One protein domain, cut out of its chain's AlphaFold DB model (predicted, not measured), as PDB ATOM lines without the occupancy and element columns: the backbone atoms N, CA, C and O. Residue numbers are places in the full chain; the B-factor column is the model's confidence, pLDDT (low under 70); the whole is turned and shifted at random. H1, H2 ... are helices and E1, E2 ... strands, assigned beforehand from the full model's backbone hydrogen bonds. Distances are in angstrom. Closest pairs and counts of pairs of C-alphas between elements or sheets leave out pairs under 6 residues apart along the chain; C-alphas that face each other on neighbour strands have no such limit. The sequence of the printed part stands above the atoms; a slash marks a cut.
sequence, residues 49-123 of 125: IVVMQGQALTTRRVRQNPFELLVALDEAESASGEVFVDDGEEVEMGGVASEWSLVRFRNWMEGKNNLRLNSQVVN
ATOM      1  N   ILE A  49     147.955 124.006 189.775       98.56
ATOM      2  CA  ILE A  49     148.955 125.023 189.446       98.56
ATOM      3  C   ILE A  49     148.709 126.225 190.349       98.56
ATOM      4  O   ILE A  49     147.627 126.808 190.326       98.56
ATOM      5  N   VAL A  50     149.720 126.609 191.122       98.12
ATOM      6  CA  VAL A  50     149.681 127.785 191.995       98.12
ATOM      7  C   VAL A  50     150.586 128.861 191.408       98.12
ATOM      8  O   VAL A  50     151.750 128.605 191.103       98.12
ATOM      9  N   VAL A  51     150.044 130.066 191.249       98.19
ATOM     10  CA  VAL A  51     150.790 131.238 190.786       98.19
ATOM     11  C   VAL A  51     151.228 132.047 191.999       98.19
ATOM     12  O   VAL A  51     150.409 132.420 192.834       98.19
ATOM     13  N   MET A  52     152.526 132.298 192.101       97.69
ATOM     14  CA  MET A  52     153.167 132.950 193.240       97.69
ATOM     15  C   MET A  52     153.959 134.172 192.770       97.69
ATOM     16  O   MET A  52     154.285 134.305 191.592       97.69
ATOM     17  N   GLN A  53     154.284 135.065 193.700       97.81
ATOM     18  CA  GLN A  53     155.227 136.163 193.484       97.81
ATOM     19  C   GLN A  53     156.227 136.197 194.636       97.81
ATOM     20  O   GLN A  53     155.894 135.851 195.772       97.81
ATOM     21  N   GLY A  54     157.449 136.644 194.342       97.31
ATOM     22  CA  GLY A  54     158.505 136.766 195.342       97.31
ATOM     23  C   GLY A  54     158.115 137.679 196.512       97.31
ATOM     24  O   GLY A  54     157.339 138.627 196.366       97.31
ATOM     25  N   GLN A  55     158.692 137.421 197.681       97.75
ATOM     26  CA  GLN A  55     158.418 138.187 198.896       97.75
ATOM     27  C   GLN A  55     158.950 139.629 198.809       97.75
ATOM     28  O   GLN A  55     160.016 139.891 198.252       97.75
ATOM     29  N   ALA A  56     158.227 140.578 199.407       97.88
ATOM     30  CA  ALA A  56     158.683 141.948 199.626       97.88
ATOM     31  C   ALA A  56     157.934 142.591 200.804       97.88
ATOM     32  O   ALA A  56     156.855 142.148 201.187       97.88
ATOM     33  N   LEU A  57     158.472 143.689 201.345       98.38
ATOM     34  CA  LEU A  57     157.915 144.369 202.528       98.38
ATOM     35  C   LEU A  57     156.525 145.004 202.324       98.38
ATOM     36  O   LEU A  57     155.898 145.419 203.291       98.38
ATOM     37  N   THR A  58     156.058 145.140 201.081       98.12
ATOM     38  CA  THR A  58     154.750 145.737 200.760       98.12
ATOM     39  C   THR A  58     154.154 145.034 199.551       98.12
ATOM     40  O   THR A  58     154.903 144.682 198.635       98.12
ATOM     41  N   THR A  59     152.828 144.926 199.484       96.56
ATOM     42  CA  THR A  59     152.107 144.353 198.333       96.56
ATOM     43  C   THR A  59     152.439 145.074 197.026       96.56
ATOM     44  O   THR A  59     152.663 144.426 196.010       96.56
ATOM     45  N   ARG A  60     152.603 146.405 197.058       96.88
ATOM     46  CA  ARG A  60     153.050 147.198 195.899       96.88
ATOM     47  C   ARG A  60     154.404 146.742 195.348       96.88
ATOM     48  O   ARG A  60     154.586 146.735 194.139       96.88
ATOM     49  N   ARG A  61     155.349 146.370 196.219       97.81
ATOM     50  CA  ARG A  61     156.648 145.815 195.800       97.81
ATOM     51  C   ARG A  61     156.530 144.352 195.362       97.81
ATOM     52  O   ARG A  61     157.161 143.994 194.382       97.81
ATOM     53  N   VAL A  62     155.704 143.539 196.028       97.81
ATOM     54  CA  VAL A  62     155.444 142.143 195.613       97.81
ATOM     55  C   VAL A  62     154.900 142.092 194.187       97.81
ATOM     56  O   VAL A  62     155.397 141.313 193.384       97.81
ATOM     57  N   ARG A  63     153.963 142.983 193.831       96.44
ATOM     58  CA  ARG A  63     153.370 143.058 192.483       96.44
ATOM     59  C   ARG A  63     154.380 143.369 191.371       96.44
ATOM     60  O   ARG A  63     154.081 143.126 190.210       96.44
ATOM     61  N   GLN A  64     155.557 143.895 191.714       96.31
ATOM     62  CA  GLN A  64     156.648 144.165 190.771       96.31
ATOM     63  C   GLN A  64     157.587 142.964 190.593       96.31
ATOM     64  O   GLN A  64     158.424 142.981 189.689       96.31
ATOM     65  N   ASN A  65     157.474 141.938 191.440       98.00
ATOM     66  CA  ASN A  65     158.283 140.735 191.327       98.00
ATOM     67  C   ASN A  65     157.752 139.830 190.203       98.00
ATOM     68  O   ASN A  65     156.537 139.785 189.969       98.00
ATOM     69  N   PRO A  66     158.640 139.073 189.530       98.19
ATOM     70  CA  PRO A  66     158.230 138.064 188.565       98.19
ATOM     71  C   PRO A  66     157.240 137.068 189.171       98.19
ATOM     72  O   PRO A  66     157.316 136.734 190.356       98.19
ATOM     73  N   PHE A  67     156.337 136.577 188.328       97.75
ATOM     74  CA  PHE A  67     155.503 135.440 188.678       97.75
ATOM     75  C   PHE A  67     156.314 134.146 188.646       97.75
ATOM     76  O   PHE A  67     157.120 133.918 187.742       97.75
ATOM     77  N   GLU A  68     156.026 133.277 189.603       97.25
ATOM     78  CA  GLU A  68     156.511 131.907 189.679       97.25
ATOM     79  C   GLU A  68     155.314 130.958 189.592       97.25
ATOM     80  O   GLU A  68     154.283 131.180 190.226       97.25
ATOM     81  N   LEU A  69     155.427 129.903 188.786       97.38
ATOM     82  CA  LEU A  69     154.396 128.873 188.669       97.38
ATOM     83  C   LEU A  69     154.870 127.599 189.361       97.38
ATOM     84  O   LEU A  69     155.825 126.968 188.915       97.38
ATOM     85  N   LEU A  70     154.149 127.187 190.400       97.50
ATOM     86  CA  LEU A  70     154.297 125.876 191.016       97.50
ATOM     87  C   LEU A  70     153.295 124.911 190.380       97.50
ATOM     88  O   LEU A  70     152.088 125.056 190.562       97.50
ATOM     89  N   VAL A  71     153.797 123.928 189.633       97.56
ATOM     90  CA  VAL A  71     152.985 122.921 188.932       97.56
ATOM     91  C   VAL A  71     153.048 121.598 189.701       97.56
ATOM     92  O   VAL A  71     153.994 120.827 189.543       97.56
ATOM     93  N   ALA A  72     152.049 121.331 190.542       97.06
ATOM     94  CA  ALA A  72     151.947 120.095 191.316       97.06
ATOM     95  C   ALA A  72     151.197 119.029 190.501       97.06
ATOM     96  O   ALA A  72     149.973 118.959 190.540       97.06
ATOM     97  N   LEU A  73     151.924 118.219 189.731       96.12
ATOM     98  CA  LEU A  73     151.335 117.215 188.835       96.12
ATOM     99  C   LEU A  73     150.638 116.080 189.595       96.12
ATOM    100  O   LEU A  73     151.172 115.575 190.585       96.12
ATOM    101  N   ASP A  74     149.491 115.633 189.083       94.75
ATOM    102  CA  ASP A  74     148.790 114.427 189.538       94.75
ATOM    103  C   ASP A  74     149.357 113.119 188.948       94.75
ATOM    104  O   ASP A  74     150.365 113.104 188.233       94.75
ATOM    105  N   GLU A  75     148.776 111.969 189.305       92.12
ATOM    106  CA  GLU A  75     149.161 110.652 188.765       92.12
ATOM    107  C   GLU A  75     149.044 110.544 187.233       92.12
ATOM    108  O   GLU A  75     149.711 109.698 186.641       92.12
ATOM    109  N   ALA A  76     148.235 111.392 186.595       92.38
ATOM    110  CA  ALA A  76     148.073 111.469 185.145       92.38
ATOM    111  C   ALA A  76     148.960 112.556 184.511       92.38
ATOM    112  O   ALA A  76     148.710 112.973 183.376       92.38
ATOM    113  N   GLU A  77     149.970 113.033 185.245       94.88
ATOM    114  CA  GLU A  77     150.882 114.100 184.827       94.88
ATOM    115  C   GLU A  77     150.128 115.358 184.385       94.88
ATOM    116  O   GLU A  77     150.530 116.047 183.451       94.88
ATOM    117  N   SER A  78     149.013 115.661 185.048       95.88
ATOM    118  CA  SER A  78     148.120 116.772 184.735       95.88
ATOM    119  C   SER A  78     147.989 117.719 185.925       95.88
ATOM    120  O   SER A  78     148.089 117.318 187.084       95.88
ATOM    121  N   ALA A  79     147.800 118.999 185.632       97.81
ATOM    122  CA  ALA A  79     147.512 120.045 186.594       97.81
ATOM    123  C   ALA A  79     146.844 121.243 185.903       97.81
ATOM    124  O   ALA A  79     147.003 121.484 184.699       97.81
ATOM    125  N   SER A  80     146.083 122.009 186.679       98.44
ATOM    126  CA  SER A  80     145.455 123.246 186.220       98.44
ATOM    127  C   SER A  80     145.374 124.278 187.333       98.44
ATOM    128  O   SER A  80     145.436 123.942 188.513       98.44
ATOM    129  N   GLY A  81     145.250 125.541 186.955       98.44
ATOM    130  CA  GLY A  81     145.075 126.637 187.894       98.44
ATOM    131  C   GLY A  81     144.764 127.928 187.163       98.44
ATOM    132  O   GLY A  81     144.794 127.987 185.932       98.44
ATOM    133  N   GLU A  82     144.465 128.974 187.913       98.31
ATOM    134  CA  GLU A  82     144.161 130.281 187.350       98.31
ATOM    135  C   GLU A  82     144.690 131.401 188.237       98.31
ATOM    136  O   GLU A  82     144.883 131.229 189.440       98.31
ATOM    137  N   VAL A  83     144.943 132.550 187.618       98.06
ATOM    138  CA  VAL A  83     145.273 133.792 188.310       98.06
ATOM    139  C   VAL A  83     144.477 134.923 187.688       98.06
ATOM    140  O   VAL A  83     144.434 135.074 186.465       98.06
ATOM    141  N   PHE A  84     143.839 135.705 188.545       96.88
ATOM    142  CA  PHE A  84     143.224 136.967 188.182       96.88
ATOM    143  C   PHE A  84     144.166 138.095 188.603       96.88
ATOM    144  O   PHE A  84     144.687 138.078 189.718       96.88
ATOM    145  N   VAL A  85     144.410 139.041 187.702       95.94
ATOM    146  CA  VAL A  85     145.303 140.182 187.916       95.94
ATOM    147  C   VAL A  85     144.567 141.441 187.492       95.94
ATOM    148  O   VAL A  85     144.118 141.514 186.355       95.94
ATOM    149  N   ASP A  86     144.476 142.421 188.381       94.62
ATOM    150  CA  ASP A  86     143.918 143.748 188.124       94.62
ATOM    151  C   ASP A  86     144.843 144.855 188.674       94.62
ATOM    152  O   ASP A  86     145.985 144.615 189.104       94.62
ATOM    153  N   ASP A  87     144.356 146.095 188.649       92.38
ATOM    154  CA  ASP A  87     145.007 147.252 189.265       92.38
ATOM    155  C   ASP A  87     145.070 147.185 190.807       92.38
ATOM    156  O   ASP A  87     145.961 147.812 191.395       92.38
ATOM    157  N   GLY A  88     144.244 146.354 191.450       92.44
ATOM    158  CA  GLY A  88     144.143 146.177 192.898       92.44
ATOM    159  C   GLY A  88     143.574 147.380 193.660       92.44
ATOM    160  O   GLY A  88     143.753 147.451 194.878       92.44
ATOM    161  N   GLU A  89     142.957 148.337 192.967       91.38
ATOM    162  CA  GLU A  89     142.444 149.598 193.516       91.38
ATOM    163  C   GLU A  89     140.969 149.842 193.159       91.38
ATOM    164  O   GLU A  89     140.245 150.440 193.961       91.38
ATOM    165  N   GLU A  90     140.508 149.364 191.999       93.69
ATOM    166  CA  GLU A  90     139.128 149.535 191.550       93.69
ATOM    167  C   GLU A  90     138.117 148.798 192.438       93.69
ATOM    168  O   GLU A  90     138.352 147.704 192.958       93.69
ATOM    169  N   VAL A  91     136.947 149.419 192.625       91.94
ATOM    170  CA  VAL A  91     135.922 148.915 193.558       91.94
ATOM    171  C   VAL A  91     135.228 147.668 193.012       91.94
ATOM    172  O   VAL A  91     134.883 146.762 193.773       91.94
ATOM    173  N   GLU A  92     134.984 147.631 191.702       92.81
ATOM    174  CA  GLU A  92     134.336 146.505 191.037       92.81
ATOM    175  C   GLU A  92     135.382 145.609 190.368       92.81
ATOM    176  O   GLU A  92     135.898 145.918 189.293       92.81
ATOM    177  N   MET A  93     135.644 144.457 190.986       91.69
ATOM    178  CA  MET A  93     136.496 143.414 190.416       91.69
ATOM    179  C   MET A  93     135.949 142.961 189.058       91.69
ATOM    180  O   MET A  93     134.824 142.467 188.963       91.69
ATOM    181  N   GLY A  94     136.755 143.091 188.005       88.94
ATOM    182  CA  GLY A  94     136.355 142.676 186.660       88.94
ATOM    183  C   GLY A  94     135.335 143.605 185.984       88.94
ATOM    184  O   GLY A  94     134.778 143.242 184.946       88.94
ATOM    185  N   GLY A  95     135.064 144.774 186.573       88.31
ATOM    186  CA  GLY A  95     134.121 145.756 186.048       88.31
ATOM    187  C   GLY A  95     134.624 146.464 184.787       88.31
ATOM    188  O   GLY A  95     135.787 146.367 184.409       88.31
ATOM    189  N   VAL A  96     133.739 147.231 184.143       86.06
ATOM    190  CA  VAL A  96     134.044 147.970 182.895       86.06
ATOM    191  C   VAL A  96     135.120 149.044 183.097       86.06
ATOM    192  O   VAL A  96     135.813 149.402 182.149       86.06
ATOM    193  N   ALA A  97     135.235 149.572 184.316       83.88
ATOM    194  CA  ALA A  97     136.221 150.587 184.673       83.88
ATOM    195  C   ALA A  97     137.605 150.007 185.021       83.88
ATOM    196  O   ALA A  97     138.565 150.767 185.053       83.88
ATOM    197  N   SER A  98     137.706 148.695 185.268       86.94
ATOM    198  CA  SER A  98     138.939 148.042 185.718       86.94
ATOM    199  C   SER A  98     139.717 147.445 184.547       86.94
ATOM    200  O   SER A  98     139.143 146.803 183.662       86.94
ATOM    201  N   GLU A  99     141.038 147.618 184.564       92.00
ATOM    202  CA  GLU A  99     141.948 146.854 183.712       92.00
ATOM    203  C   GLU A  99     142.293 145.544 184.419       92.00
ATOM    204  O   GLU A  99     142.808 145.538 185.539       92.00
ATOM    205  N   TRP A 100     141.990 144.417 183.775       95.44
ATOM    206  CA  TRP A 100     142.178 143.107 184.383       95.44
ATOM    207  C   TRP A 100     142.449 142.022 183.354       95.44
ATOM    208  O   TRP A 100     141.956 142.056 182.227       95.44
ATOM    209  N   SER A 101     143.153 140.987 183.800       96.56
ATOM    210  CA  SER A 101     143.392 139.758 183.062       96.56
ATOM    211  C   SER A 101     143.109 138.538 183.919       96.56
ATOM    212  O   SER A 101     143.543 138.438 185.065       96.56
ATOM    213  N   LEU A 102     142.429 137.557 183.330       97.19
ATOM    214  CA  LEU A 102     142.324 136.211 183.878       97.19
ATOM    215  C   LEU A 102     143.187 135.276 183.038       97.19
ATOM    216  O   LEU A 102     142.936 135.085 181.847       97.19
ATOM    217  N   VAL A 103     144.181 134.656 183.661       98.25
ATOM    218  CA  VAL A 103     145.048 133.679 183.004       98.25
ATOM    219  C   VAL A 103     144.751 132.296 183.553       98.25
ATOM    220  O   VAL A 103     144.844 132.058 184.754       98.25
ATOM    221  N   ARG A 104     144.403 131.372 182.660       98.50
ATOM    222  CA  ARG A 104     144.163 129.963 182.984       98.50
ATOM    223  C   ARG A 104     145.329 129.123 182.513       98.50
ATOM    224  O   ARG A 104     145.659 129.149 181.328       98.50
ATOM    225  N   PHE A 105     145.912 128.353 183.415       98.56
ATOM    226  CA  PHE A 105     147.000 127.433 183.138       98.56
ATOM    227  C   PHE A 105     146.492 126.005 183.112       98.56
ATOM    228  O   PHE A 105     145.656 125.593 183.919       98.56
ATOM    229  N   ARG A 106     147.042 125.232 182.186       97.94
ATOM    230  CA  ARG A 106     146.859 123.788 182.141       97.94
ATOM    231  C   ARG A 106     148.070 123.145 181.509       97.94
ATOM    232  O   ARG A 106     148.679 123.723 180.602       97.94
ATOM    233  N   ASN A 107     148.365 121.930 181.921       97.25
ATOM    234  CA  ASN A 107     149.327 121.101 181.223       97.25
ATOM    235  C   ASN A 107     148.689 119.794 180.743       97.25
ATOM    236  O   ASN A 107     147.607 119.410 181.182       97.25
ATOM    237  N   TRP A 108     149.359 119.142 179.802       91.56
ATOM    238  CA  TRP A 108     149.030 117.795 179.352       91.56
ATOM    239  C   TRP A 108     150.273 117.121 178.775       91.56
ATOM    240  O   TRP A 108     151.246 117.787 178.405       91.56
ATOM    241  N   MET A 109     150.217 115.799 178.655       92.69
ATOM    242  CA  MET A 109     151.230 115.018 177.957       92.69
ATOM    243  C   MET A 109     150.961 114.981 176.454       92.69
ATOM    244  O   MET A 109     149.881 114.609 175.997       92.69
ATOM    245  N   GLU A 110     151.961 115.351 175.663       92.25
ATOM    246  CA  GLU A 110     151.981 115.183 174.217       92.25
ATOM    247  C   GLU A 110     152.841 113.963 173.855       92.25
ATOM    248  O   GLU A 110     154.068 114.014 173.778       92.25
ATOM    249  N   GLY A 111     152.191 112.822 173.640       89.69
ATOM    250  CA  GLY A 111     152.901 111.550 173.514       89.69
ATOM    251  C   GLY A 111     153.410 111.058 174.872       89.69
ATOM    252  O   GLY A 111     152.821 111.361 175.902       89.69
ATOM    253  N   LYS A 112     154.476 110.247 174.880       88.12
ATOM    254  CA  LYS A 112     154.910 109.538 176.099       88.12
ATOM    255  C   LYS A 112     155.809 110.349 177.035       88.12
ATOM    256  O   LYS A 112     155.800 110.073 178.222       88.12
ATOM    257  N   ASN A 113     156.586 111.301 176.511       90.75
ATOM    258  CA  ASN A 113     157.685 111.928 177.264       90.75
ATOM    259  C   ASN A 113     157.707 113.464 177.180       90.75
ATOM    260  O   ASN A 113     158.657 114.073 177.664       90.75
ATOM    261  N   ASN A 114     156.711 114.097 176.552       94.31
ATOM    262  CA  ASN A 114     156.689 115.554 176.416       94.31
ATOM    263  C   ASN A 114     155.540 116.142 177.226       94.31
ATOM    264  O   ASN A 114     154.385 116.079 176.811       94.31
ATOM    265  N   LEU A 115     155.874 116.766 178.351       95.38
ATOM    266  CA  LEU A 115     154.942 117.587 179.111       95.38
ATOM    267  C   LEU A 115     154.828 118.964 178.448       95.38
ATOM    268  O   LEU A 115     155.833 119.651 178.256       95.38
ATOM    269  N   ARG A 116     153.608 119.392 178.116       96.31
ATOM    270  CA  ARG A 116     153.332 120.752 177.636       96.31
ATOM    271  C   ARG A 116     152.578 121.539 178.686       96.31
ATOM    272  O   ARG A 116     151.525 121.095 179.123       96.31
ATOM    273  N   LEU A 117     153.070 122.731 179.009       97.44
ATOM    274  CA  LEU A 117     152.357 123.737 179.792       97.44
ATOM    275  C   LEU A 117     151.839 124.833 178.854       97.44
ATOM    276  O   LEU A 117     152.555 125.290 177.963       97.44
ATOM    277  N   ASN A 118     150.595 125.256 179.047       97.69
ATOM    278  CA  ASN A 118     149.971 126.317 178.271       97.69
ATOM    279  C   ASN A 118     149.185 127.263 179.179       97.69
ATOM    280  O   ASN A 118     148.673 126.856 180.222       97.69
ATOM    281  N   SER A 119     149.047 128.502 178.721       97.81
ATOM    282  CA  SER A 119     148.171 129.503 179.309       97.81
ATOM    283  C   SER A 119     147.156 130.012 178.289       97.81
ATOM    284  O   SER A 119     147.499 130.255 177.130       97.81
ATOM    285  N   GLN A 120     145.934 130.265 178.746       98.06
ATOM    286  CA  GLN A 120     144.929 131.037 178.028       98.06
ATOM    287  C   GLN A 120     144.680 132.343 178.782       98.06
ATOM    288  O   GLN A 120     144.324 132.308 179.957       98.06
ATOM    289  N   VAL A 121     144.836 133.476 178.098       97.12
ATOM    290  CA  VAL A 121     144.533 134.804 178.650       97.12
ATOM    291  C   VAL A 121     143.125 135.213 178.223       97.12
ATOM    292  O   VAL A 121     142.771 135.112 177.048       97.12
ATOM    293  N   VAL A 122     142.323 135.659 179.185       94.69
ATOM    294  CA  VAL A 122     140.997 136.246 178.996       94.69
ATOM    295  C   VAL A 122     141.064 137.689 179.474       94.69
ATOM    296  O   VAL A 122     141.480 137.923 180.604       94.69
ATOM    297  N   ASN A 123     140.636 138.613 178.611       87.62
ATOM    298  CA  ASN A 123     140.811 140.059 178.764       87.62
ATOM    299  C   ASN A 123     142.295 140.448 178.904       87.62
ATOM    300  O   ASN A 123     142.869 140.411 179.982       87.62
TER     301      ASN A 123
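This is residues 49 to 123 of the 125 residues of an uncharacterized protein of Ensete ventricosum (UniProt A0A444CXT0). A long, narrow sheet of three strands, E3, E4 and E5, makes one layer, and a small two-strand sheet, E1 and E2, packs partly face to face with it, starting close to E3 at Ile 49 and splaying away toward the short helix H1 as a loose V. The long axis runs from the loop of residues 87 to 99 at one end to the E4 to E5 turn at the other, while H1 lies far from the three-strand sheet. The printed part has 75 residues, with one named helix and five named strands in the order E1 H1 E2 E3 E4 E5, and its class is mostly strand. The larger sheet has the order E3, E4, E5 and the smaller E1, E2, both antiparallel. The whole is loose, with a radius of gyration of the C-alphas of 15.2 A and spans of 46 by 31 by 16 A.

The largest sheet is a meander, each strand the antiparallel neighbour of the one before: E3, residues 80 to 86, E4, residues 100 to 110, and E5, residues 114 to 122. E4 is the inner strand, and E3 and E5 are the edge strands. E3 and E4 form a hairpin with 161 degrees between their directions; N 85 and O 101 are within hydrogen-bond range at 2.8 A, and so are N 103 and O 83 at 2.8 A. E4 and E5 form a second hairpin, at 160 degrees, with N 110 and O 114 at 2.8 A and N 122 and O 102 at 2.8 A. The other sheet joins E1, residues 49 to 53, and E2, residues 67 to 72, antiparallel at 152 degrees, with N 52 and O 68 at 2.8 A and N 70 and O 50 at 2.9 A. The two sheets form a sandwich, two sheets face to face: the parts that face each other are 9.5 A centre to centre, their best planes are 31 degrees apart, and the strands of one stand at 42 degrees to those of the other. E1 touches E3, the closest C-alphas being those of Ile 49 and Gly 81, 4.5 A apart. The closest C-alphas of E1 and E4 are those of Ile 49 and Phe 105, 7.0 A apart. E2 and E3 are near each other, with 5 pairs of C-alphas within 10 A, while E2 is apart from E4 and E5. H1, residues 59 to 62, is not on the three-strand sheet; its closest C-alpha to E1 is that of Val 62, 6.4 A from that of Gln 53. H1 is too short for any O i to N i+4 pair, and its one O i to N i+3 pair is within range.

E4 is the longest strand, 31.3 A from C-alpha 100 at (142.178, 143.107, 184.383) to C-alpha 110. E5 measures 26.1 A and ends at C-alpha 122 at (140.997, 136.246, 178.996). E3 measures 20.6 A and E2 16.0 A. E1 begins at C-alpha 49 at (148.955, 125.023, 189.446) and measures 13.4 A, and H1 measures 4.8 A.

The C-alphas of Val 91 and Lys 112 are the two farthest apart, at 47.1 A, and the outline is only just flat, at 46 by 31 by 16 A. The printed part runs from 49 to 123 with no cut. The link E3 to E4, residues 87 to 99, is long; E2 to E3 is short, and the other three are tight. Mean pLDDT of the printed part is 95.2, and no printed residue is under 70.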